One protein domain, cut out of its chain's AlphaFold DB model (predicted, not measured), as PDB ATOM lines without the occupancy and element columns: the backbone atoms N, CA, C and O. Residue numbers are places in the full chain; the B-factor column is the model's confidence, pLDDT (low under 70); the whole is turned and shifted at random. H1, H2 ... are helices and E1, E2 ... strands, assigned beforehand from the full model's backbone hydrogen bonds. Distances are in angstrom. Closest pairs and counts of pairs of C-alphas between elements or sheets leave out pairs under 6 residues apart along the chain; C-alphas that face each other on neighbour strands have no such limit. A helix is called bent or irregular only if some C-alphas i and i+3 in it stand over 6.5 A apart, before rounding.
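This is residues 51 to 183 and 196 to 248 of the 248 residues of an uncharacterized protein of Actinocrispum wychmicini (UniProt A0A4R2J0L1). A long, twisted sheet, built mainly of the three bent strands E2, E3 and E4, makes the length of the body, with the long helix H3 packed on one face and the short helix H2 on the opposite face. H1 grazes the sheet near E1 and E5, H4 and H5 lie toward opposite ends of the long axis, and residues 178 to 183 stick out. The 186 printed residues hold five named helices and six named strands, in the order H1 E1 H2 H3 H4 E2 E3 E4 H5 E5 E6, a mixed class. The sheet is branched at E4, with E1 and E5 parallel and the other neighbours antiparallel. The whole is elongated, 66 by 34 by 24 A, and only just compact, close to loose, with a radius of gyration of the C-alphas of 19.3 A.

E2, residues 118 to 130, E3, residues 138 to 150, and E4, residues 160 to 173, form a meander, each strand the antiparallel neighbour of the one before, in two hairpins. N 124 and O 143 are 2.9 A apart, and N 146 and O 164 2.8 A, within hydrogen-bond range. The strands bend by 74 degrees at residue 121, 78 at 145 and 73 at 165. On the other side of E4 from E3 lie E5, residues 207 to 211, and E6, residues 214 to 219, with N 209 and O 171 2.8 A apart and N 165 and O 216 3.0 A. E1, residues 67 to 69, is parallel to E5, with N 69 and O 210 2.8 A apart. H3, residues 87 to 107, is on the sheet; its closest C-alphas to E2 are those of Ser 89 and Met 126, 5.1 A. It is irregular, with C-alphas 88 and 91 8.4 A apart. H2, residues 71 to 77, is on the opposite face from H3. H1, residues 51 to 61, only grazes the sheet and only just touches H2, with 3 pairs of C-alphas within 8 A, the closest Leu 51 and Gly 73, 5.7 A, about perpendicular at 80 degrees. H4, residues 111 to 114, is not on the sheet; it touches residues 103 to 107 of H3, the closest C-alphas being Ala 107 and Gly 113, 4.2 A. H5, residues 196 to 199, is not on the sheet and touches no helix. Every O i to N i+4 pair is within hydrogen-bond range in H1 and H2, and 15 of 17 in H3; H4 and H5 are too short for such a pair.

E4 is 36.4 A long, E2 32.4 A, E3 31.0 A and H3 28.4 A. H1 begins at C-alpha 51 (87.029, 87.182, 56.249), and E6 ends at C-alpha 219 (111.130, 104.106, 60.480).

The C-alphas farthest apart are those of Asp 110 and Leu 201, 66.2 A. Residues 184 to 195 are not printed, and C-alphas 183 and 196 are 19.3 A apart across the cut. Of the links printed whole, none is long; residues 220 to 248 hold no named element. Mean pLDDT of the printed part is 85.6, with residues 133 to 134, 176 to 183, 196 to 201, 223 to 224 and 241 to 248 under 70.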
ATOM      1  N   LEU A  51      87.499  85.858  55.846       87.62
ATOM      2  CA  LEU A  51      87.029  87.182  56.249       87.62
ATOM      3  C   LEU A  51      85.928  87.711  55.327       87.62
ATOM      4  O   LEU A  51      84.909  88.170  55.814       87.62
ATOM      5  N   CYS A  52      86.090  87.617  54.004       83.06
ATOM      6  CA  CYS A  52      85.061  88.096  53.077       83.06
ATOM      7  C   CYS A  52      83.718  87.377  53.287       83.06
ATOM      8  O   CYS A  52      82.664  88.000  53.202       83.06
ATOM      9  N   LYS A  53      83.761  86.071  53.584       85.75
ATOM     10  CA  LYS A  53      82.566  85.269  53.878       85.75
ATOM     11  C   LYS A  53      81.955  85.670  55.215       85.75
ATOM     12  O   LYS A  53      80.747  85.848  55.285       85.75
ATOM     13  N   ASP A  54      82.786  85.860  56.238       90.88
ATOM     14  CA  ASP A  54      82.331  86.275  57.565       90.88
ATOM     15  C   ASP A  54      81.694  87.676  57.529       90.88
ATOM     16  O   ASP A  54      80.665  87.885  58.159       90.88
ATOM     17  N   LEU A  55      82.230  88.612  56.734       88.94
ATOM     18  CA  LEU A  55      81.651  89.950  56.550       88.94
ATOM     19  C   LEU A  55      80.282  89.905  55.856       88.94
ATOM     20  O   LEU A  55      79.361  90.602  56.273       88.94
ATOM     21  N   ILE A  56      80.120  89.064  54.829       86.81
ATOM     22  CA  ILE A  56      78.825  88.867  54.154       86.81
ATOM     23  C   ILE A  56      77.808  88.225  55.094       86.81
ATOM     24  O   ILE A  56      76.660  88.666  55.148       86.81
ATOM     25  N   HIS A  57      78.230  87.209  55.844       90.06
ATOM     26  CA  HIS A  57      77.379  86.556  56.827       90.06
ATOM     27  C   HIS A  57      76.923  87.552  57.900       90.06
ATOM     28  O   HIS A  57      75.733  87.674  58.176       90.06
ATOM     29  N   HIS A  58      77.854  88.335  58.448       92.81
ATOM     30  CA  HIS A  58      77.550  89.339  59.464       92.81
ATOM     31  C   HIS A  58      76.665  90.471  58.938       92.81
ATOM     32  O   HIS A  58      75.806  90.964  59.656       92.81
ATOM     33  N   TYR A  59      76.790  90.840  57.665       89.31
ATOM     34  CA  TYR A  59      75.864  91.785  57.046       89.31
ATOM     35  C   TYR A  59      74.419  91.285  57.055       89.31
ATOM     36  O   TYR A  59      73.502  92.047  57.364       89.31
ATOM     37  N   CYS A  60      74.216  90.011  56.711       88.25
ATOM     38  CA  CYS A  60      72.884  89.414  56.604       88.25
ATOM     39  C   CYS A  60      72.283  89.102  57.984       88.25
ATOM     40  O   CYS A  60      71.086  89.292  58.187       88.25
ATOM     41  N   HIS A  61      73.112  88.663  58.938       93.25
ATOM     42  CA  HIS A  61      72.653  88.055  60.197       93.25
ATOM     43  C   HIS A  61      73.117  88.772  61.467       93.25
ATOM     44  O   HIS A  61      72.635  88.470  62.553       93.25
ATOM     45  N   GLY A  62      74.044  89.720  61.362       92.62
ATOM     46  CA  GLY A  62      74.609  90.453  62.500       92.62
ATOM     47  C   GLY A  62      73.769  91.645  62.952       92.62
ATOM     48  O   GLY A  62      74.160  92.340  63.878       92.62
ATOM     49  N   HIS A  63      72.637  91.923  62.298       93.44
ATOM     50  CA  HIS A  63      71.678  92.970  62.683       93.44
ATOM     51  C   HIS A  63      72.269  94.386  62.872       93.44
ATOM     52  O   HIS A  63      71.669  95.224  63.545       93.44
ATOM     53  N   GLY A  64      73.406  94.682  62.234       91.25
ATOM     54  CA  GLY A  64      74.108  95.962  62.362       91.25
ATOM     55  C   GLY A  64      75.060  96.054  63.563       91.25
ATOM     56  O   GLY A  64      75.654  97.113  63.769       91.25
ATOM     57  N   ASP A  65      75.221  94.977  64.337       96.88
ATOM     58  CA  ASP A  65      76.161  94.919  65.456       96.88
ATOM     59  C   ASP A  65      77.608  95.093  64.980       96.88
ATOM     60  O   ASP A  65      77.966  94.723  63.861       96.88
ATOM     61  N   GLU A  66      78.467  95.631  65.843       96.38
ATOM     62  CA  GLU A  66      79.888  95.806  65.534       96.38
ATOM     63  C   GLU A  66      80.569  94.461  65.238       96.38
ATOM     64  O   GLU A  66      80.436  93.491  65.988       96.38
ATOM     65  N   PHE A  67      81.352  94.416  64.160       95.69
ATOM     66  CA  PHE A  67      82.174  93.263  63.822       95.69
ATOM     67  C   PHE A  67      83.598  93.442  64.355       95.69
ATOM     68  O   PHE A  67      84.373  94.276  63.877       95.69
ATOM     69  N   GLY A  68      83.967  92.611  65.329       95.81
ATOM     70  CA  GLY A  68      85.326  92.551  65.858       95.81
ATOM     71  C   GLY A  68      86.287  91.880  64.876       95.81
ATOM     72  O   GLY A  68      86.249  90.664  64.680       95.81
ATOM     73  N   LEU A  69      87.193  92.652  64.279       92.69
ATOM     74  CA  LEU A  69      88.221  92.141  63.381       92.69
ATOM     75  C   LEU A  69      89.326  91.442  64.187       92.69
ATOM     76  O   LEU A  69      90.135  92.073  64.872       92.69
ATOM     77  N   THR A  70      89.344  90.113  64.090       90.00
ATOM     78  CA  THR A  70      90.334  89.244  64.745       90.00
ATOM     79  C   THR A  70      91.735  89.424  64.145       90.00
ATOM     80  O   THR A  70      91.841  89.876  63.004       90.00
ATOM     81  N   PRO A  71      92.817  89.002  64.829       86.38
ATOM     82  CA  PRO A  71      94.169  89.024  64.256       86.38
ATOM     83  C   PRO A  71      94.275  88.303  62.902       86.38
ATOM     84  O   PRO A  71      94.861  88.830  61.960       86.38
ATOM     85  N   LEU A  72      93.615  87.145  62.756       87.00
ATOM     86  CA  LEU A  72      93.529  86.436  61.475       87.00
ATOM     87  C   LEU A  72      92.759  87.248  60.422       87.00
ATOM     88  O   LEU A  72      93.127  87.258  59.249       87.00
ATOM     89  N   GLY A  73      91.686  87.933  60.821       88.75
ATOM     90  CA  GLY A  73      90.973  88.868  59.952       88.75
ATOM     91  C   GLY A  73      91.889  89.996  59.478       88.75
ATOM     92  O   GLY A  73      91.964  90.257  58.281       88.75
ATOM     93  N   MET A  74      92.653  90.598  60.390       89.06
ATOM     94  CA  MET A  74      93.622  91.644  60.066       89.06
ATOM     95  C   MET A  74      94.674  91.158  59.059       89.06
ATOM     96  O   MET A  74      94.957  91.845  58.077       89.06
ATOM     97  N   GLU A  75      95.217  89.954  59.249       87.31
ATOM     98  CA  GLU A  75      96.135  89.322  58.294       87.31
ATOM     99  C   GLU A  75      95.470  89.139  56.918       87.31
ATOM    100  O   GLU A  75      96.044  89.468  55.877       87.31
ATOM    101  N   GLN A  76      94.215  88.681  56.890       86.94
ATOM    102  CA  GLN A  76      93.466  88.469  55.650       86.94
ATOM    103  C   GLN A  76      93.095  89.765  54.920       86.94
ATOM    104  O   GLN A  76      92.988  89.739  53.689       86.94
ATOM    105  N   CYS A  77      92.949  90.893  55.620       87.00
ATOM    106  CA  CYS A  77      92.829  92.213  54.993       87.00
ATOM    107  C   CYS A  77      94.047  92.552  54.137       87.00
ATOM    108  O   CYS A  77      93.912  93.279  53.149       87.00
ATOM    109  N   ASN A  78      95.210  92.006  54.507       85.38
ATOM    110  CA  ASN A  78      96.469  92.272  53.845       85.38
ATOM    111  C   ASN A  78      96.741  93.790  53.792       85.38
ATOM    112  O   ASN A  78      96.729  94.420  52.730       85.38
ATOM    113  N   ALA A  79      96.827  94.393  54.978       88.56
ATOM    114  CA  ALA A  79      96.825  95.839  55.146       88.56
ATOM    115  C   ALA A  79      98.126  96.502  54.673       88.56
ATOM    116  O   ALA A  79      99.225  96.164  55.112       88.56
ATOM    117  N   LEU A  80      97.960  97.518  53.831       87.56
ATOM    118  CA  LEU A  80      98.976  98.459  53.386       87.56
ATOM    119  C   LEU A  80      98.852  99.727  54.234       87.56
ATOM    120  O   LEU A  80      97.942 100.540  54.041       87.56
ATOM    121  N   ILE A  81      99.754  99.872  55.201       91.31
ATOM    122  CA  ILE A  81      99.817 101.019  56.112       91.31
ATOM    123  C   ILE A  81     101.194 101.642  55.959       91.31
ATOM    124  O   ILE A  81     102.198 100.969  56.170       91.31
ATOM    125  N   ASP A  82     101.240 102.912  55.581       91.62
ATOM    126  CA  ASP A  82     102.482 103.654  55.403       91.62
ATOM    127  C   ASP A  82     102.318 105.081  55.930       91.62
ATOM    128  O   ASP A  82     101.589 105.897  55.361       91.62
ATOM    129  N   PHE A  83     103.012 105.376  57.028       91.94
ATOM    130  CA  PHE A  83     103.022 106.696  57.645       91.94
ATOM    131  C   PHE A  83     103.846 107.711  56.838       91.94
ATOM    132  O   PHE A  83     103.549 108.903  56.879       91.94
ATOM    133  N   GLY A  84     104.864 107.267  56.100       87.06
ATOM    134  CA  GLY A  84     105.945 108.107  55.587       87.06
ATOM    135  C   GLY A  84     105.844 108.571  54.140       87.06
ATOM    136  O   GLY A  84     106.308 109.670  53.841       87.06
ATOM    137  N   HIS A  85     105.289 107.750  53.244       82.00
ATOM    138  CA  HIS A  85     105.323 108.016  51.796       82.00
ATOM    139  C   HIS A  85     103.932 108.194  51.189       82.00
ATOM    140  O   HIS A  85     103.801 108.726  50.086       82.00
ATOM    141  N   ASN A  86     102.879 107.816  51.912       78.25
ATOM    142  CA  ASN A  86     101.512 107.953  51.450       78.25
ATOM    143  C   ASN A  86     100.987 109.388  51.662       78.25
ATOM    144  O   ASN A  86     100.868 109.832  52.801       78.25
ATOM    145  N   PRO A  87     100.549 110.118  50.618       76.38
ATOM    146  CA  PRO A  87      99.917 111.432  50.787       76.38
ATOM    147  C   PRO A  87      98.697 111.422  51.728       76.38
ATOM    148  O   PRO A  87      98.332 112.457  52.289       76.38
ATOM    149  N   ARG A  88      98.074 110.253  51.933       75.00
ATOM    150  CA  ARG A  88      96.950 110.044  52.854       75.00
ATOM    151  C   ARG A  88      97.348 110.063  54.343       75.00
ATOM    152  O   ARG A  88      96.457 110.022  55.188       75.00
ATOM    153  N   SER A  89      98.636 110.162  54.693       86.94
ATOM    154  CA  SER A  89      99.142 110.272  56.077       86.94
ATOM    155  C   SER A  89      99.482 111.718  56.496       86.94
ATOM    156  O   SER A  89     100.333 111.960  57.355       86.94
ATOM    157  N   ALA A  90      98.799 112.716  55.919       89.50
ATOM    158  CA  ALA A  90      99.110 114.138  56.096       89.50
ATOM    159  C   ALA A  90      99.239 114.600  57.565       89.50
ATOM    160  O   ALA A  90     100.092 115.443  57.854       89.50
ATOM    161  N   HIS A  91      98.442 114.042  58.486       92.44
ATOM    162  CA  HIS A  91      98.531 114.331  59.923       92.44
ATOM    163  C   HIS A  91      99.870 113.877  60.522       92.44
ATOM    164  O   HIS A  91     100.539 114.666  61.189       92.44
ATOM    165  N   PHE A  92     100.300 112.645  60.231       95.38
ATOM    166  CA  PHE A  92     101.592 112.120  60.677       95.38
ATOM    167  C   PHE A  92     102.754 112.958  60.135       95.38
ATOM    168  O   PHE A  92     103.613 113.412  60.888       95.38
ATOM    169  N   LEU A  93     102.735 113.247  58.832       93.75
ATOM    170  CA  LEU A  93     103.759 114.081  58.201       93.75
ATOM    171  C   LEU A  93     103.759 115.517  58.750       93.75
ATOM    172  O   LEU A  93     104.794 116.182  58.734       93.75
ATOM    173  N   GLY A  94     102.620 115.999  59.251       95.19
ATOM    174  CA  GLY A  94     102.518 117.251  59.996       95.19
ATOM    175  C   GLY A  94     103.353 117.242  61.276       95.19
ATOM    176  O   GLY A  94     104.113 118.184  61.495       95.19
ATOM    177  N   PHE A  95     103.284 116.166  62.069       96.88
ATOM    178  CA  PHE A  95     104.127 116.001  63.259       96.88
ATOM    179  C   PHE A  95     105.612 115.954  62.902       96.88
ATOM    180  O   PHE A  95     106.397 116.697  63.488       96.88
ATOM    181  N   VAL A  96     105.991 115.155  61.896       96.69
ATOM    182  CA  VAL A  96     107.392 115.046  61.452       96.69
ATOM    183  C   VAL A  96     107.941 116.409  61.024       96.69
ATOM    184  O   VAL A  96     109.009 116.810  61.484       96.69
ATOM    185  N   ARG A  97     107.196 117.163  60.201       96.12
ATOM    186  CA  ARG A  97     107.603 118.513  59.774       96.12
ATOM    187  C   ARG A  97     107.685 119.496  60.939       96.12
ATOM    188  O   ARG A  97     108.629 120.275  60.995       96.12
ATOM    189  N   GLY A  98     106.719 119.470  61.858       97.44
ATOM    190  CA  GLY A  98     106.717 120.354  63.026       97.44
ATOM    191  C   GLY A  98     107.926 120.115  63.931       97.44
ATOM    192  O   GLY A  98     108.605 121.060  64.323       97.44
ATOM    193  N   MET A  99     108.242 118.848  64.197       97.94
ATOM    194  CA  MET A  99     109.405 118.463  64.996       97.94
ATOM    195  C   MET A  99     110.729 118.763  64.277       97.94
ATOM    196  O   MET A  99     111.656 119.269  64.903       97.94
ATOM    197  N   GLY A 100     110.815 118.522  62.964       97.50
ATOM    198  CA  GLY A 100     111.989 118.875  62.158       97.50
ATOM    199  C   GLY A 100     112.263 120.383  62.138       97.50
ATOM    200  O   GLY A 100     113.401 120.810  62.335       97.50
ATOM    201  N   ALA A 101     111.217 121.201  61.990       96.88
ATOM    202  CA  ALA A 101     111.319 122.658  62.075       96.88
ATOM    203  C   ALA A 101     111.795 123.131  63.457       96.88
ATOM    204  O   ALA A 101     112.609 124.049  63.546       96.88
ATOM    205  N   GLU A 102     111.337 122.488  64.532       97.06
ATOM    206  CA  GLU A 102     111.762 122.806  65.896       97.06
ATOM    207  C   GLU A 102     113.245 122.488  66.141       97.06
ATOM    208  O   GLU A 102     113.969 123.294  66.737       97.06
ATOM    209  N   ILE A 103     113.722 121.349  65.630       96.94
ATOM    210  CA  ILE A 103     115.143 120.984  65.665       96.94
ATOM    211  C   ILE A 103     115.970 122.021  64.893       96.94
ATOM    212  O   ILE A 103     116.919 122.574  65.446       96.94
ATOM    213  N   ALA A 104     115.586 122.347  63.654       95.81
ATOM    214  CA  ALA A 104     116.301 123.323  62.827       95.81
ATOM    215  C   ALA A 104     116.347 124.721  63.472       95.81
ATOM    216  O   ALA A 104     117.398 125.367  63.506       95.81
ATOM    217  N   ARG A 105     115.229 125.161  64.064       95.62
ATOM    218  CA  ARG A 105     115.135 126.421  64.813       95.62
ATOM    219  C   ARG A 105     116.076 126.437  66.018       95.62
ATOM    220  O   ARG A 105     116.731 127.448  66.263       95.62
ATOM    221  N   THR A 106     116.143 125.336  66.760       95.25
ATOM    222  CA  THR A 106     116.995 125.205  67.953       95.25
ATOM    223  C   THR A 106     118.475 125.104  67.592       95.25
ATOM    224  O   THR A 106     119.319 125.627  68.318       95.25
ATOM    225  N   ALA A 107     118.797 124.474  66.461       94.56
ATOM    226  CA  ALA A 107     120.156 124.375  65.946       94.56
ATOM    227  C   ALA A 107     120.730 125.743  65.542       94.56
ATOM    228  O   ALA A 107     121.937 125.949  65.633       94.56
ATOM    229  N   GLY A 108     119.897 126.694  65.099       91.38
ATOM    230  CA  GLY A 108     120.340 128.065  64.801       91.38
ATOM    231  C   GLY A 108     121.428 128.156  63.720       91.38
ATOM    232  O   GLY A 108     122.205 129.108  63.714       91.38
ATOM    233  N   GLY A 109     121.507 127.161  62.830       83.69
ATOM    234  CA  GLY A 109     122.548 127.039  61.805       83.69
ATOM    235  C   GLY A 109     123.754 126.173  62.193       83.69
ATOM    236  O   GLY A 109     124.606 125.953  61.338       83.69
ATOM    237  N   ASP A 110     123.825 125.658  63.425       90.50
ATOM    238  CA  ASP A 110     124.823 124.665  63.843       90.50
ATOM    239  C   ASP A 110     124.467 123.268  63.293       90.50
ATOM    240  O   ASP A 110     123.461 122.691  63.720       90.50
ATOM    241  N   PRO A 111     125.277 122.677  62.392       87.56
ATOM    242  CA  PRO A 111     125.018 121.338  61.871       87.56
ATOM    243  C   PRO A 111     124.943 120.265  62.964       87.56
ATOM    244  O   PRO A 111     124.111 119.366  62.866       87.56
ATOM    245  N   ALA A 112     125.731 120.380  64.041       89.38
ATOM    246  CA  ALA A 112     125.697 119.420  65.148       89.38
ATOM    247  C   ALA A 112     124.389 119.510  65.956       89.38
ATOM    248  O   ALA A 112     123.974 118.556  66.616       89.38
ATOM    249  N   GLY A 113     123.704 120.656  65.898       85.69
ATOM    250  CA  GLY A 113     122.382 120.837  66.485       85.69
ATOM    251  C   GLY A 113     121.291 120.028  65.777       85.69
ATOM    252  O   GLY A 113     120.341 119.614  66.438       85.69
ATOM    253  N   LEU A 114     121.439 119.763  64.472       88.75
ATOM    254  CA  LEU A 114     120.461 119.018  63.662       88.75
ATOM    255  C   LEU A 114     120.436 117.516  63.988       88.75
ATOM    256  O   LEU A 114     119.425 116.849  63.771       88.75
ATOM    257  N   GLU A 115     121.522 116.987  64.547       90.19
ATOM    258  CA  GLU A 115     121.639 115.574  64.925       90.19
ATOM    259  C   GLU A 115     120.927 115.251  66.250       90.19
ATOM    260  O   GLU A 115     120.738 114.082  66.595       90.19
ATOM    261  N   LYS A 116     120.512 116.270  67.017       91.81
ATOM    262  CA  LYS A 116     119.828 116.069  68.299       91.81
ATOM    263  C   LYS A 116     118.387 115.608  68.057       91.81
ATOM    264  O   LYS A 116     117.602 116.370  67.492       91.81
ATOM    265  N   PRO A 117     118.005 114.401  68.512       95.56
ATOM    266  CA  PRO A 117     116.654 113.918  68.300       95.56
ATOM    267  C   PRO A 117     115.649 114.674  69.169       95.56
ATOM    268  O   PRO A 117     115.910 114.959  70.340       95.56
ATOM    269  N   LEU A 118     114.467 114.913  68.608       97.62
ATOM    270  CA  LEU A 118     113.279 115.323  69.346       97.62
ATOM    271  C   LEU A 118     112.323 114.134  69.444       97.62
ATOM    272  O   LEU A 118     112.077 113.447  68.452       97.62
ATOM    273  N   GLU A 119     111.780 113.897  70.636       98.19
ATOM    274  CA  GLU A 119     110.821 112.825  70.907       98.19
ATOM    275  C   GLU A 119     109.517 113.407  71.456       98.19
ATOM    276  O   GLU A 119     109.541 114.296  72.308       98.19
ATOM    277  N   SER A 120     108.382 112.899  70.978       98.25
ATOM    278  CA  SER A 120     107.053 113.273  71.466       98.25
ATOM    279  C   SER A 120     106.107 112.083  71.416       98.25
ATOM    280  O   SER A 120     106.160 111.275  70.487       98.25
ATOM    281  N   ASP A 121     105.192 112.017  72.380       98.50
ATOM    282  CA  ASP A 121     103.995 111.196  72.235       98.50
ATOM    283  C   ASP A 121     103.076 111.863  71.199       98.50
ATOM    284  O   ASP A 121     102.862 113.078  71.232       98.50
ATOM    285  N   VAL A 122     102.571 111.082  70.244       98.06
ATOM    286  CA  VAL A 122     101.671 111.544  69.180       98.06
ATOM    287  C   VAL A 122     100.493 110.589  69.034       98.06
ATOM    288  O   VAL A 122     100.603 109.395  69.309       98.06
ATOM    289  N   SER A 123      99.365 111.118  68.568       97.81
ATOM    290  CA  SER A 123      98.188 110.344  68.174       97.81
ATOM    291  C   SER A 123      97.636 110.921  66.881       97.81
ATOM    292  O   SER A 123      97.533 112.140  66.739       97.81
ATOM    293  N   PHE A 124      97.282 110.063  65.932       94.94
ATOM    294  CA  PHE A 124      96.815 110.485  64.618       94.94
ATOM    295  C   PHE A 124      95.886 109.461  63.977       94.94
ATOM    296  O   PHE A 124      95.797 108.303  64.387       94.94
ATOM    297  N   THR A 125      95.207 109.921  62.933       93.12
ATOM    298  CA  THR A 125      94.401 109.102  62.035       93.12
ATOM    299  C   THR A 125      94.950 109.184  60.623       93.12
ATOM    300  O   THR A 125      95.470 110.225  60.211       93.12
ATOM    301  N   MET A 126      94.813 108.103  59.865       91.31
ATOM    302  CA  MET A 126      95.148 108.064  58.441       91.31
ATOM    303  C   MET A 126      94.282 107.042  57.705       91.31
ATOM    304  O   MET A 126      93.621 106.221  58.336       91.31
ATOM    305  N   LEU A 127      94.330 107.051  56.373       88.44
ATOM    306  CA  LEU A 127      93.745 105.979  55.569       88.44
ATOM    307  C   LEU A 127      94.758 104.850  55.352       88.44
ATOM    308  O   LEU A 127      95.830 105.084  54.791       88.44
ATOM    309  N   GLY A 128      94.394 103.638  55.757       88.06
ATOM    310  CA  GLY A 128      95.001 102.393  55.293       88.06
ATOM    311  C   GLY A 128      94.279 101.855  54.056       88.06
ATOM    312  O   GLY A 128      93.182 102.303  53.717       88.06
ATOM    313  N   ALA A 129      94.895 100.888  53.382       85.56
ATOM    314  CA  ALA A 129      94.285 100.187  52.255       85.56
ATOM    315  C   ALA A 129      94.437  98.672  52.412       85.56
ATOM    316  O   ALA A 129      95.455  98.182  52.889       85.56
ATOM    317  N   CYS A 130      93.435  97.907  52.004       84.44
ATOM    318  CA  CYS A 130      93.502  96.455  51.927       84.44
ATOM    319  C   CYS A 130      94.006  96.031  50.554       84.44
ATOM    320  O   CYS A 130      93.398  96.361  49.533       84.44
ATOM    321  N   ASN A 131      95.054  95.210  50.521       81.88
ATOM    322  CA  ASN A 131      95.517  94.593  49.282       81.88
ATOM    323  C   ASN A 131      94.737  93.313  48.914       81.88
ATOM    324  O   ASN A 131      94.993  92.680  47.885       81.88
ATOM    325  N   THR A 132      93.763  92.925  49.744       76.75
ATOM    326  CA  THR A 132      92.841  91.815  49.481       76.75
ATOM    327  C   THR A 132      91.497  92.339  48.990       76.75
ATOM    328  O   THR A 132      90.723  92.945  49.738       76.75
ATOM    329  N   SER A 133      91.175  92.052  47.728       66.25
ATOM    330  CA  SER A 133      89.873  92.416  47.152       66.25
ATOM    331  C   SER A 133      88.726  91.740  47.911       66.25
ATOM    332  O   SER A 133      88.843  90.582  48.296       66.25
ATOM    333  N   GLY A 134      87.606  92.438  48.113       63.53
ATOM    334  CA  GLY A 134      86.443  91.852  48.797       63.53
ATOM    335  C   GLY A 134      86.398  92.040  50.313       63.53
ATOM    336  O   GLY A 134      85.363  91.754  50.893       63.53
ATOM    337  N   THR A 135      87.439  92.612  50.924       72.88
ATOM    338  CA  THR A 135      87.479  92.940  52.363       72.88
ATOM    339  C   THR A 135      87.023  94.388  52.619       72.88
ATOM    340  O   THR A 135      85.942  94.756  52.160       72.88
ATOM    341  N   LEU A 136      87.820  95.233  53.277       77.00
ATOM    342  CA  LEU A 136      87.429  96.594  53.669       77.00
ATOM    343  C   LEU A 136      87.558  97.559  52.469       77.00
ATOM    344  O   LEU A 136      86.617  98.246  52.092       77.00
ATOM    345  N   GLY A 137      88.643  97.467  51.696       80.44
ATOM    346  CA  GLY A 137      88.947  98.453  50.651       80.44
ATOM    347  C   GLY A 137      89.890  99.502  51.225       80.44
ATOM    348  O   GLY A 137      91.004  99.135  51.581       80.44
ATOM    349  N   ASP A 138      89.463 100.757  51.339       84.56
ATOM    350  CA  ASP A 138      90.165 101.758  52.155       84.56
ATOM    351  C   ASP A 138      89.543 101.762  53.562       84.56
ATOM    352  O   ASP A 138      88.330 101.632  53.684       84.56
ATOM    353  N   PHE A 139      90.351 101.904  54.613       88.62
ATOM    354  CA  PHE A 139      89.883 101.920  56.005       88.62
ATOM    355  C   PHE A 139      90.625 102.980  56.820       88.62
ATOM    356  O   PHE A 139      91.688 103.459  56.427       88.62
ATOM    357  N   THR A 140      90.084 103.358  57.975       92.19
ATOM    358  CA  THR A 140      90.721 104.327  58.872       92.19
ATOM    359  C   THR A 140      91.631 103.612  59.863       92.19
ATOM    360  O   THR A 140      91.219 102.679  60.544       92.19
ATOM    361  N   VAL A 141      92.873 104.069  59.979       94.25
ATOM    362  CA  VAL A 141      93.819 103.646  61.015       94.25
ATOM    363  C   VAL A 141      93.879 104.731  62.078       94.25
ATOM    364  O   VAL A 141      94.117 105.895  61.758       94.25
ATOM    365  N   TYR A 142      93.720 104.334  63.334       96.56
ATOM    366  CA  TYR A 142      94.009 105.151  64.507       96.56
ATOM    367  C   TYR A 142      95.318 104.661  65.110       96.56
ATOM    368  O   TYR A 142      95.421 103.482  65.437       96.56
ATOM    369  N   ALA A 143      96.307 105.540  65.264       97.69
ATOM    370  CA  ALA A 143      97.622 105.187  65.790       97.69
ATOM    371  C   ALA A 143      98.071 106.164  66.879       97.69
ATOM    372  O   ALA A 143      97.800 107.363  66.799       97.69
ATOM    373  N   TRP A 144      98.766 105.648  67.891       98.56
ATOM    374  CA  TRP A 144      99.336 106.433  68.985       98.56
ATOM    375  C   TRP A 144     100.629 105.801  69.493       98.56
ATOM    376  O   TRP A 144     100.779 104.581  69.495       98.56
ATOM    377  N   GLY A 145     101.575 106.627  69.926       98.50
ATOM    378  CA  GLY A 145     102.873 106.150  70.391       98.50
ATOM    379  C   GLY A 145     103.933 107.235  70.391       98.50
ATOM    380  O   GLY A 145     103.617 108.424  70.355       98.50
ATOM    381  N   LYS A 146     105.196 106.814  70.407       98.69
ATOM    382  CA  LYS A 146     106.351 107.706  70.390       98.69
ATOM    383  C   LYS A 146     106.829 107.949  68.971       98.69
ATOM    384  O   LYS A 146     107.182 107.011  68.258       98.69
ATOM    385  N   LEU A 147     106.901 109.221  68.595       98.56
ATOM    386  CA  LEU A 147     107.587 109.687  67.399       98.56
ATOM    387  C   LEU A 147     108.934 110.289  67.802       98.56
ATOM    388  O   LEU A 147     108.996 111.172  68.657       98.56
ATOM    389  N   LYS A 148     109.999 109.822  67.158       98.25
ATOM    390  CA  LYS A 148     111.349 110.378  67.240       98.25
ATOM    391  C   LYS A 148     111.718 110.959  65.883       98.25
ATOM    392  O   LYS A 148     111.536 110.276  64.879       98.25
ATOM    393  N   VAL A 149     112.234 112.185  65.857       97.81
ATOM    394  CA  VAL A 149     112.648 112.906  64.639       97.81
ATOM    395  C   VAL A 149     114.069 113.429  64.818       97.81
ATOM    396  O   VAL A 149     114.406 113.899  65.902       97.81
ATOM    397  N   TRP A 150     114.906 113.325  63.786       96.00
ATOM    398  CA  TRP A 150     116.300 113.785  63.796       96.00
ATOM    399  C   TRP A 150     116.792 114.089  62.372       96.00
ATOM    400  O   TRP A 150     116.090 113.821  61.401       96.00
ATOM    401  N   ASN A 151     117.980 114.684  62.241       95.25
ATOM    402  CA  ASN A 151     118.614 115.009  60.956       95.25
ATOM    403  C   ASN A 151     117.722 115.767  59.941       95.25
ATOM    404  O   ASN A 151     117.737 115.422  58.757       95.25
ATOM    405  N   PRO A 152     116.920 116.781  60.325       96.00
ATOM    406  CA  PRO A 152     116.271 117.609  59.318       96.00
ATOM    407  C   PRO A 152     117.312 118.402  58.523       96.00
ATOM    408  O   PRO A 152     118.407 118.710  59.003       96.00
ATOM    409  N   LYS A 153     116.930 118.827  57.320       93.94
ATOM    410  CA  LYS A 153     117.614 119.914  56.616       93.94
ATOM    411  C   LYS A 153     117.545 121.202  57.440       93.94
ATOM    412  O   LYS A 153     116.703 121.360  58.321       93.94
ATOM    413  N   ALA A 154     118.404 122.165  57.110       91.06
ATOM    414  CA  ALA A 154     118.449 123.461  57.791       91.06
ATOM    415  C   ALA A 154     117.122 124.252  57.722       91.06
ATOM    416  O   ALA A 154     116.896 125.133  58.544       91.06
ATOM    417  N   ASP A 155     116.244 123.934  56.768       89.81
ATOM    418  CA  ASP A 155     114.890 124.492  56.646       89.81
ATOM    419  C   ASP A 155     113.823 123.708  57.442       89.81
ATOM    420  O   ASP A 155     112.635 124.016  57.358       89.81
ATOM    421  N   GLY A 156     114.227 122.692  58.210       89.69
ATOM    422  CA  GLY A 156     113.343 121.820  58.984       89.69
ATOM    423  C   GLY A 156     112.687 120.694  58.183       89.69
ATOM    424  O   GLY A 156     111.924 119.910  58.749       89.69
ATOM    425  N   SER A 157     112.946 120.605  56.875       92.50
ATOM    426  CA  SER A 157     112.368 119.580  56.007       92.50
ATOM    427  C   SER A 157     113.174 118.282  56.025       92.50
ATOM    428  O   SER A 157     114.286 118.221  56.543       92.50
ATOM    429  N   ASP A 158     112.612 117.235  55.415       91.38
ATOM    430  CA  ASP A 158     113.355 116.025  55.050       91.38
ATOM    431  C   ASP A 158     114.058 115.320  56.225       91.38
ATOM    432  O   ASP A 158     115.129 114.746  56.050       91.38
ATOM    433  N   ALA A 159     113.448 115.352  57.411       94.12
ATOM    434  CA  ALA A 159     113.977 114.730  58.621       94.12
ATOM    435  C   ALA A 159     113.904 113.196  58.585       94.12
ATOM    436  O   ALA A 159     112.969 112.610  58.028       94.12
ATOM    437  N   ASP A 160     114.864 112.540  59.224       95.44
ATOM    438  CA  ASP A 160     114.747 111.138  59.605       95.44
ATOM    439  C   ASP A 160     113.755 110.988  60.760       95.44
ATOM    440  O   ASP A 160     113.578 111.888  61.587       95.44
ATOM    441  N   TRP A 161     113.080 109.842  60.815       96.38
ATOM    442  CA  TRP A 161     112.103 109.581  61.861       96.38
ATOM    443  C   TRP A 161     111.913 108.091  62.140       96.38
ATOM    444  O   TRP A 161     112.163 107.231  61.289       96.38
ATOM    445  N   SER A 162     111.414 107.797  63.339       97.38
ATOM    446  CA  SER A 162     110.913 106.483  63.738       97.38
ATOM    447  C   SER A 162     109.678 106.626  64.615       97.38
ATOM    448  O   SER A 162     109.645 107.473  65.509       97.38
ATOM    449  N   PHE A 163     108.699 105.764  64.386       97.94
ATOM    450  CA  PHE A 163     107.491 105.636  65.180       97.94
ATOM    451  C   PHE A 163     107.429 104.249  65.826       97.94
ATOM    452  O   PHE A 163     107.618 103.239  65.144       97.94
ATOM    453  N   ASP A 164     107.151 104.214  67.127       98.25
ATOM    454  CA  ASP A 164     106.895 103.001  67.911       98.25
ATOM    455  C   ASP A 164     105.634 103.224  68.747       98.25
ATOM    456  O   ASP A 164     105.557 104.170  69.539       98.25
ATOM    457  N   GLY A 165     104.618 102.394  68.541       98.25
ATOM    458  CA  GLY A 165     103.326 102.608  69.161       98.25
ATOM    459  C   GLY A 165     102.354 101.463  68.958       98.25
ATOM    460  O   GLY A 165     102.730 100.307  68.785       98.25
ATOM    461  N   HIS A 166     101.079 101.817  68.991       98.44
ATOM    462  CA  HIS A 166      99.964 100.921  68.742       98.44
ATOM    463  C   HIS A 166      99.043 101.521  67.686       98.44
ATOM    464  O   HIS A 166      99.019 102.736  67.473       98.44
ATOM    465  N   MET A 167      98.270 100.658  67.038       97.12
ATOM    466  CA  MET A 167      97.210 101.068  66.129       97.12
ATOM    467  C   MET A 167      95.997 100.148  66.215       97.12
ATOM    468  O   MET A 167      96.132  98.980  66.567       97.12
ATOM    469  N   TRP A 168      94.828 100.656  65.837       95.62
ATOM    470  CA  TRP A 168      93.636  99.858  65.539       95.62
ATOM    471  C   TRP A 168      92.947 100.392  64.279       95.62
ATOM    472  O   TRP A 168      93.209 101.515  63.835       95.62
ATOM    473  N   TRP A 169      92.119  99.557  63.657       93.31
ATOM    474  CA  TRP A 169      91.474  99.839  62.380       93.31
ATOM    475  C   TRP A 169      89.976 100.012  62.564       93.31
ATOM    476  O   TRP A 169      89.352  99.275  63.328       93.31
ATOM    477  N   TYR A 170      89.418 100.952  61.817       93.31
ATOM    478  CA  TYR A 170      87.997 101.227  61.730       93.31
ATOM    479  C   TYR A 170      87.569 101.257  60.271       93.31
ATOM    480  O   TYR A 170      88.213 101.910  59.446       93.31
ATOM    481  N   ASP A 171      86.449 100.626  59.972       90.62
ATOM    482  CA  ASP A 171      85.763 100.801  58.701       90.62
ATOM    483  C   ASP A 171      84.256 100.704  58.911       90.62
ATOM    484  O   ASP A 171      83.800 100.099  59.884       90.62
ATOM    485  N   ARG A 172      83.486 101.283  57.994       88.56
ATOM    486  CA  ARG A 172      82.048 101.055  57.934       88.56
ATOM    487  C   ARG A 172      81.748 100.208  56.716       88.56
ATOM    488  O   ARG A 172      81.916 100.648  55.581       88.56
ATOM    489  N   TRP A 173      81.293  98.989  56.965       85.19
ATOM    490  CA  TRP A 173      81.035  98.036  55.905       85.19
ATOM    491  C   TRP A 173      79.590  98.153  55.438       85.19
ATOM    492  O   TRP A 173      78.644  97.811  56.153       85.19
ATOM    493  N   ASP A 174      79.423  98.668  54.224       79.56
ATOM    494  CA  ASP A 174      78.128  98.836  53.588       79.56
ATOM    495  C   ASP A 174      78.177  98.529  52.085       79.56
ATOM    496  O   ASP A 174      79.232  98.475  51.441       79.56
ATOM    497  N   PHE A 175      76.992  98.315  51.516       73.31
ATOM    498  CA  PHE A 175      76.798  98.212  50.074       73.31
ATOM    499  C   PHE A 175      76.192  99.484  49.470       73.31
ATOM    500  O   PHE A 175      75.757  99.461  48.313       73.31
ATOM    501  N   ASP A 176      76.176 100.601  50.206       63.28
ATOM    502  CA  ASP A 176      75.653 101.849  49.667       63.28
ATOM    503  C   ASP A 176      76.572 102.332  48.530       63.28
ATOM    504  O   ASP A 176      77.805 102.318  48.592       63.28
ATOM    505  N   HIS A 177      75.949 102.717  47.422       48.50
ATOM    506  CA  HIS A 177      76.615 103.265  46.249       48.50
ATOM    507  C   HIS A 177      76.967 104.747  46.439       48.50
ATOM    508  O   HIS A 177      77.782 105.268  45.681       48.50
ATOM    509  N   ARG A 178      76.372 105.422  47.434       43.88
ATOM    510  CA  ARG A 178      76.509 106.869  47.673       43.88
ATOM    511  C   ARG A 178      77.501 107.220  48.781       43.88
ATOM    512  O   ARG A 178      78.072 108.311  48.748       43.88
ATOM    513  N   ALA A 179      77.746 106.301  49.718       42.53
ATOM    514  CA  ALA A 179      78.546 106.537  50.923       42.53
ATOM    515  C   ALA A 179      80.026 106.881  50.651       42.53
ATOM    516  O   ALA A 179      80.659 107.554  51.458       42.53
ATOM    517  N   ALA A 180      80.569 106.514  49.484       38.47
ATOM    518  CA  ALA A 180      81.944 106.855  49.098       38.47
ATOM    519  C   ALA A 180      82.129 108.314  48.626       38.47
ATOM    520  O   ALA A 180      83.258 108.748  48.409       38.47
ATOM    521  N   SER A 181      81.046 109.078  48.444       35.94
ATOM    522  CA  SER A 181      81.107 110.459  47.959       35.94
ATOM    523  C   SER A 181      80.791 111.443  49.082       35.94
ATOM    524  O   SER A 181      79.688 111.976  49.196       35.94
ATOM    525  N   GLY A 182      81.788 111.718  49.922       37.66
ATOM    526  CA  GLY A 182      81.818 112.974  50.667       37.66
ATOM    527  C   GLY A 182      81.838 114.132  49.664       37.66
ATOM    528  O   GLY A 182      82.902 114.554  49.235       37.66
ATOM    529  N   SER A 183      80.648 114.576  49.246       35.31
ATOM    530  CA  SER A 183      80.359 115.664  48.298       35.31
ATOM    531  C   SER A 183      81.099 115.619  46.943       35.31
ATOM    532  O   SER A 183      82.203 116.135  46.816       35.31
ATOM    533  N   THR A 196      78.255  96.496  44.522       53.75
ATOM    534  CA  THR A 196      76.944  97.123  44.320       53.75
ATOM    535  C   THR A 196      75.910  96.131  43.769       53.75
ATOM    536  O   THR A 196      74.773  96.112  44.233       53.75
ATOM    537  N   ASN A 197      76.293  95.266  42.822       60.03
ATOM    538  CA  ASN A 197      75.378  94.259  42.268       60.03
ATOM    539  C   ASN A 197      75.016  93.179  43.298       60.03
ATOM    540  O   ASN A 197      73.847  92.828  43.421       60.03
ATOM    541  N   MET A 198      75.991  92.686  44.063       62.12
ATOM    542  CA  MET A 198      75.767  91.684  45.108       62.12
ATOM    543  C   MET A 198      74.979  92.260  46.283       62.12
ATOM    544  O   MET A 198      74.024  91.642  46.734       62.12
ATOM    545  N   GLY A 199      75.317  93.468  46.730       61.50
ATOM    546  CA  GLY A 199      74.619  94.157  47.812       61.50
ATOM    547  C   GLY A 199      73.145  94.421  47.523       61.50
ATOM    548  O   GLY A 199      72.326  94.340  48.427       61.50
ATOM    549  N   SER A 200      72.778  94.653  46.256       63.59
ATOM    550  CA  SER A 200      71.372  94.798  45.845       63.59
ATOM    551  C   SER A 200      70.538  93.516  45.997       63.59
ATOM    552  O   SER A 200      69.310  93.581  45.995       63.59
ATOM    553  N   LEU A 201      71.204  92.363  46.114       67.38
ATOM    554  CA  LEU A 201      70.594  91.040  46.241       67.38
ATOM    555  C   LEU A 201      70.625  90.506  47.680       67.38
ATOM    556  O   LEU A 201      69.919  89.547  47.976       67.38
ATOM    557  N   LEU A 202      71.435  91.099  48.560       74.31
ATOM    558  CA  LEU A 202      71.565  90.688  49.956       74.31
ATOM    559  C   LEU A 202      70.677  91.567  50.841       74.31
ATOM    560  O   LEU A 202      70.776  92.793  50.812       74.31
ATOM    561  N   ASN A 203      69.833  90.941  51.660       82.00
ATOM    562  CA  ASN A 203      69.084  91.640  52.697       82.00
ATOM    563  C   ASN A 203      69.936  91.690  53.970       82.00
ATOM    564  O   ASN A 203      70.097  90.673  54.637       82.00
ATOM    565  N   GLY A 204      70.505  92.850  54.283       84.38
ATOM    566  CA  GLY A 204      71.357  93.013  55.454       84.38
ATOM    567  C   GLY A 204      71.477  94.461  55.903       84.38
ATOM    568  O   GLY A 204      70.978  95.376  55.242       84.38
ATOM    569  N   ILE A 205      72.113  94.658  57.055       88.31
ATOM    570  CA  ILE A 205      72.234  95.956  57.723       88.31
ATOM    571  C   ILE A 205      73.719  96.341  57.780       88.31
ATOM    572  O   ILE A 205      74.527  95.540  58.251       88.31
ATOM    573  N   PRO A 206      74.101  97.552  57.323       89.19
ATOM    574  CA  PRO A 206      75.460  98.060  57.479       89.19
ATOM    575  C   PRO A 206      75.941  98.028  58.928       89.19
ATOM    576  O   PRO A 206      75.177  98.354  59.838       89.19
ATOM    577  N   PHE A 207      77.221  97.733  59.126       91.75
ATOM    578  CA  PHE A 207      77.830  97.636  60.449       91.75
ATOM    579  C   PHE A 207      79.231  98.245  60.470       91.75
ATOM    580  O   PHE A 207      79.883  98.407  59.434       91.75
ATOM    581  N   ASP A 208      79.693  98.578  61.670       94.19
ATOM    582  CA  ASP A 208      81.047  99.072  61.887       94.19
ATOM    583  C   ASP A 208      81.996  97.895  62.151       94.19
ATOM    584  O   ASP A 208      81.643  96.919  62.814       94.19
ATOM    585  N   ILE A 209      83.218  97.988  61.633       94.19
ATOM    586  CA  ILE A 209      84.303  97.037  61.871       94.19
ATOM    587  C   ILE A 209      85.328  97.706  62.780       94.19
ATOM    588  O   ILE A 209      85.785  98.812  62.482       94.19
ATOM    589  N   LYS A 210      85.749  97.013  63.844       95.50
ATOM    590  CA  LYS A 210      86.871  97.444  64.690       95.50
ATOM    591  C   LYS A 210      87.870  96.329  64.910       95.50
ATOM    592  O   LYS A 210      87.491  95.218  65.270       95.50
ATOM    593  N   SER A 211      89.153  96.620  64.735       94.88
ATOM    594  CA  SER A 211      90.210  95.676  65.100       94.88
ATOM    595  C   SER A 211      90.597  95.775  66.570       94.88
ATOM    596  O   SER A 211      90.424  96.811  67.214       94.88
ATOM    597  N   ALA A 212      91.221  94.713  67.079       92.38
ATOM    598  CA  ALA A 212      92.044  94.835  68.273       92.38
ATOM    599  C   ALA A 212      93.195  95.830  68.031       92.38
ATOM    600  O   ALA A 212      93.644  96.028  66.895       92.38
ATOM    601  N   ALA A 213      93.680  96.442  69.110       95.75
ATOM    602  CA  ALA A 213      94.892  97.243  69.064       95.75
ATOM    603  C   ALA A 213      96.120  96.335  68.921       95.75
ATOM    604  O   ALA A 213      96.263  95.372  69.675       95.75
ATOM    605  N   VAL A 214      97.019  96.663  67.994       95.25
ATOM    606  CA  VAL A 214      98.261  95.916  67.751       95.25
ATOM    607  C   VAL A 214      99.482  96.828  67.852       95.25
ATOM    608  O   VAL A 214      99.390  97.998  67.463       95.25
ATOM    609  N   PRO A 215     100.632  96.325  68.340       97.44
ATOM    610  CA  PRO A 215     101.893  97.046  68.255       97.44
ATOM    611  C   PRO A 215     102.259  97.333  66.798       97.44
ATOM    612  O   PRO A 215     102.102  96.474  65.926       97.44
ATOM    613  N   VAL A 216     102.776  98.530  66.543       96.81
ATOM    614  CA  VAL A 216     103.194  98.960  65.210       96.81
ATOM    615  C   VAL A 216     104.486  99.759  65.277       96.81
ATOM    616  O   VAL A 216     104.705 100.558  66.189       96.81
ATOM    617  N   ARG A 217     105.349  99.544  64.285       96.44
ATOM    618  CA  ARG A 217     106.613 100.261  64.129       96.44
ATOM    619  C   ARG A 217     106.850 100.635  62.683       96.44
ATOM    620  O   ARG A 217     106.601  99.839  61.786       96.44
ATOM    621  N   GLN A 218     107.395 101.817  62.453       95.31
ATOM    622  CA  GLN A 218     107.901 102.200  61.140       95.31
ATOM    623  C   GLN A 218     109.028 103.206  61.327       95.31
ATOM    624  O   GLN A 218     108.926 104.094  62.171       95.31
ATOM    625  N   ALA A 219     110.092 103.091  60.546       94.31
ATOM    626  CA  ALA A 219     111.130 104.106  60.480       94.31
ATOM    627  C   ALA A 219     111.359 104.529  59.036       94.31
ATOM    628  O   ALA A 219     111.214 103.731  58.113       94.31
ATOM    629  N   ARG A 220     111.775 105.781  58.838       89.75
ATOM    630  CA  ARG A 220     112.103 106.292  57.506       89.75
ATOM    631  C   ARG A 220     113.169 105.449  56.810       89.75
ATOM    632  O   ARG A 220     113.034 105.140  55.631       89.75
ATOM    633  N   ALA A 221     114.192 105.051  57.565       81.62
ATOM    634  CA  ALA A 221     115.309 104.246  57.080       81.62
ATOM    635  C   ALA A 221     114.889 102.852  56.578       81.62
ATOM    636  O   ALA A 221     115.632 102.239  55.816       81.62
ATOM    637  N   ASP A 222     113.705 102.361  56.966       76.50
ATOM    638  CA  ASP A 222     113.180 101.090  56.463       76.50
ATOM    639  C   ASP A 222     112.713 101.195  54.996       76.50
ATOM    640  O   ASP A 222     112.697 100.192  54.287       76.50
ATOM    641  N   GLY A 223     112.392 102.403  54.513       68.06
ATOM    642  CA  GLY A 223     111.778 102.661  53.206       68.06
ATOM    643  C   GLY A 223     112.705 102.564  51.990       68.06
ATOM    644  O   GLY A 223     112.690 103.451  51.139       68.06
ATOM    645  N   VAL A 224     113.517 101.510  51.873       62.28
ATOM    646  CA  VAL A 224     114.300 101.252  50.651       62.28
ATOM    647  C   VAL A 224     113.453 100.457  49.652       62.28
ATOM    648  O   VAL A 224     113.085  99.309  49.905       62.28
ATOM    649  N   GLY A 225     113.164 101.059  48.494       71.12
ATOM    650  CA  GLY A 225     112.305 100.456  47.468       71.12
ATOM    651  C   GLY A 225     110.856 100.321  47.944       71.12
ATOM    652  O   GLY A 225     110.297 101.243  48.539       71.12
ATOM    653  N   ASP A 226     110.246  99.158  47.724       70.38
ATOM    654  CA  ASP A 226     108.847  98.925  48.099       70.38
ATOM    655  C   ASP A 226     108.660  98.525  49.585       70.38
ATOM    656  O   ASP A 226     107.538  98.300  50.031       70.38
ATOM    657  N   ASN A 227     109.728  98.477  50.395       75.62
ATOM    658  CA  ASN A 227     109.697  98.026  51.799       75.62
ATOM    659  C   ASN A 227     109.376  99.150  52.798       75.62
ATOM    660  O   ASN A 227     110.001  99.271  53.846       75.62
ATOM    661  N   HIS A 228     108.427 100.013  52.462       84.62
ATOM    662  CA  HIS A 228     108.130 101.212  53.243       84.62
ATOM    663  C   HIS A 228     106.874 101.083  54.109       84.62
ATOM    664  O   HIS A 228     106.388 102.097  54.594       84.62
ATOM    665  N   TYR A 229     106.332  99.882  54.321       91.06
ATOM    666  CA  TYR A 229     105.115  99.711  55.117       91.06
ATOM    667  C   TYR A 229     105.422  99.544  56.605       91.06
ATOM    668  O   TYR A 229     106.477  99.052  57.008       91.06
ATOM    669  N   ALA A 230     104.467  99.945  57.436       92.56
ATOM    670  CA  ALA A 230     104.529  99.752  58.869       92.56
ATOM    671  C   ALA A 230     104.589  98.255  59.215       92.56
ATOM    672  O   ALA A 230     103.853  97.433  58.663       92.56
ATOM    673  N   LYS A 231     105.463  97.920  60.164       93.75
ATOM    674  CA  LYS A 231     105.663  96.579  60.710       93.75
ATOM    675  C   LYS A 231     104.699  96.348  61.866       93.75
ATOM    676  O   LYS A 231     104.626  97.166  62.784       93.75
ATOM    677  N   TRP A 232     103.991  95.230  61.834       93.62
ATOM    678  CA  TRP A 232     103.068  94.766  62.875       93.62
ATOM    679  C   TRP A 232     102.908  93.244  62.751       93.62
ATOM    680  O   TRP A 232     103.470  92.651  61.833       93.62
ATOM    681  N   GLU A 233     102.170  92.593  63.651       89.94
ATOM    682  CA  GLU A 233     102.086  91.119  63.702       89.94
ATOM    683  C   GLU A 233     101.708  90.466  62.354       89.94
ATOM    684  O   GLU A 233     102.325  89.478  61.966       89.94
ATOM    685  N   GLY A 234     100.770  91.049  61.597       85.62
ATOM    686  CA  GLY A 234     100.361  90.554  60.273       85.62
ATOM    687  C   GLY A 234     101.171  91.094  59.086       85.62
ATOM    688  O   GLY A 234     100.895  90.723  57.947       85.62
ATOM    689  N   ASN A 235     102.170  91.952  59.315       88.38
ATOM    690  CA  ASN A 235     103.179  92.329  58.319       88.38
ATOM    691  C   ASN A 235     104.533  92.572  59.014       88.38
ATOM    692  O   ASN A 235     104.975  93.720  59.121       88.38
ATOM    693  N   PRO A 236     105.196  91.522  59.533       88.38
ATOM    694  CA  PRO A 236     106.390  91.686  60.368       88.38
ATOM    695  C   PRO A 236     107.570  92.295  59.601       88.38
ATOM    696  O   PRO A 236     108.409  92.983  60.183       88.38
ATOM    697  N   ASP A 237     107.605  92.081  58.287       86.25
ATOM    698  CA  ASP A 237     108.676  92.545  57.412       86.25
ATOM    699  C   ASP A 237     108.453  93.966  56.865       86.25
ATOM    700  O   ASP A 237     109.382  94.533  56.292       86.25
ATOM    701  N   GLY A 238     107.250  94.543  57.004       82.75
ATOM    702  CA  GLY A 238     106.924  95.862  56.441       82.75
ATOM    703  C   GLY A 238     106.978  95.895  54.907       82.75
ATOM    704  O   GLY A 238     107.317  96.912  54.300       82.75
ATOM    705  N   LYS A 239     106.685  94.760  54.266       82.31
ATOM    706  CA  LYS A 239     106.796  94.577  52.811       82.31
ATOM    707  C   LYS A 239     105.446  94.750  52.123       82.31
ATOM    708  O   LYS A 239     104.410  94.549  52.767       82.31
ATOM    709  N   PRO A 240     105.432  95.051  50.810       74.12
ATOM    710  CA  PRO A 240     104.234  94.884  50.011       74.12
ATOM    711  C   PRO A 240     103.926  93.400  50.009       74.12
ATOM    712  O   PRO A 240     104.676  92.569  49.496       74.12
ATOM    713  N   LEU A 241     102.814  93.061  50.619       69.38
ATOM    714  CA  LEU A 241     102.298  91.715  50.579       69.38
ATOM    715  C   LEU A 241     101.634  91.508  49.206       69.38
ATOM    716  O   LEU A 241     101.003  92.436  48.696       69.38
ATOM    717  N   PRO A 242     101.771  90.334  48.571       67.69
ATOM    718  CA  PRO A 242     101.253  90.103  47.225       67.69
ATOM    719  C   PRO A 242      99.744  90.363  47.162       67.69
ATOM    720  O   PRO A 242      99.025  90.072  48.118       67.69
ATOM    721  N   VAL A 243      99.257  90.893  46.033       64.38
ATOM    722  CA  VAL A 243      97.812  91.047  45.807       64.38
ATOM    723  C   VAL A 243      97.189  89.665  45.897       64.38
ATOM    724  O   VAL A 243      97.492  88.788  45.086       64.38
ATOM    725  N   VAL A 244      96.305  89.467  46.870       60.78
ATOM    726  CA  VAL A 244      95.561  88.218  46.961       60.78
ATOM    727  C   VAL A 244      94.191  88.459  46.359       60.78
ATOM    728  O   VAL A 244      93.411  89.276  46.859       60.78
ATOM    729  N   ALA A 245      93.906  87.756  45.262       55.22
ATOM    730  CA  ALA A 245      92.570  87.706  44.697       55.22
ATOM    731  C   ALA A 245      91.641  87.088  45.746       55.22
ATOM    732  O   ALA A 245      91.604  85.876  45.966       55.22
ATOM    733  N   GLY A 246      90.945  87.961  46.469       52.09
ATOM    734  CA  GLY A 246      89.898  87.551  47.387       52.09
ATOM    735  C   GLY A 246      88.655  87.089  46.639       52.09
ATOM    736  O   GLY A 246      87.871  86.383  47.249       52.09
ATOM    737  N   ILE A 247      88.520  87.438  45.354       53.38
ATOM    738  CA  ILE A 247      87.449  87.020  44.445       53.38
ATOM    739  C   ILE A 247      88.003  85.925  43.523       53.38
ATOM    740  O   ILE A 247      89.104  86.108  42.995       53.38
ATOM    741  N   LEU A 248      87.286  84.807  43.391       43.25
ATOM    742  CA  LEU A 248      87.609  83.697  42.483       43.25
ATOM    743  C   LEU A 248      87.334  84.041  41.014       43.25
ATOM    744  O   LEU A 248      86.391  84.821  40.748       43.25
TER     745      LEU A 248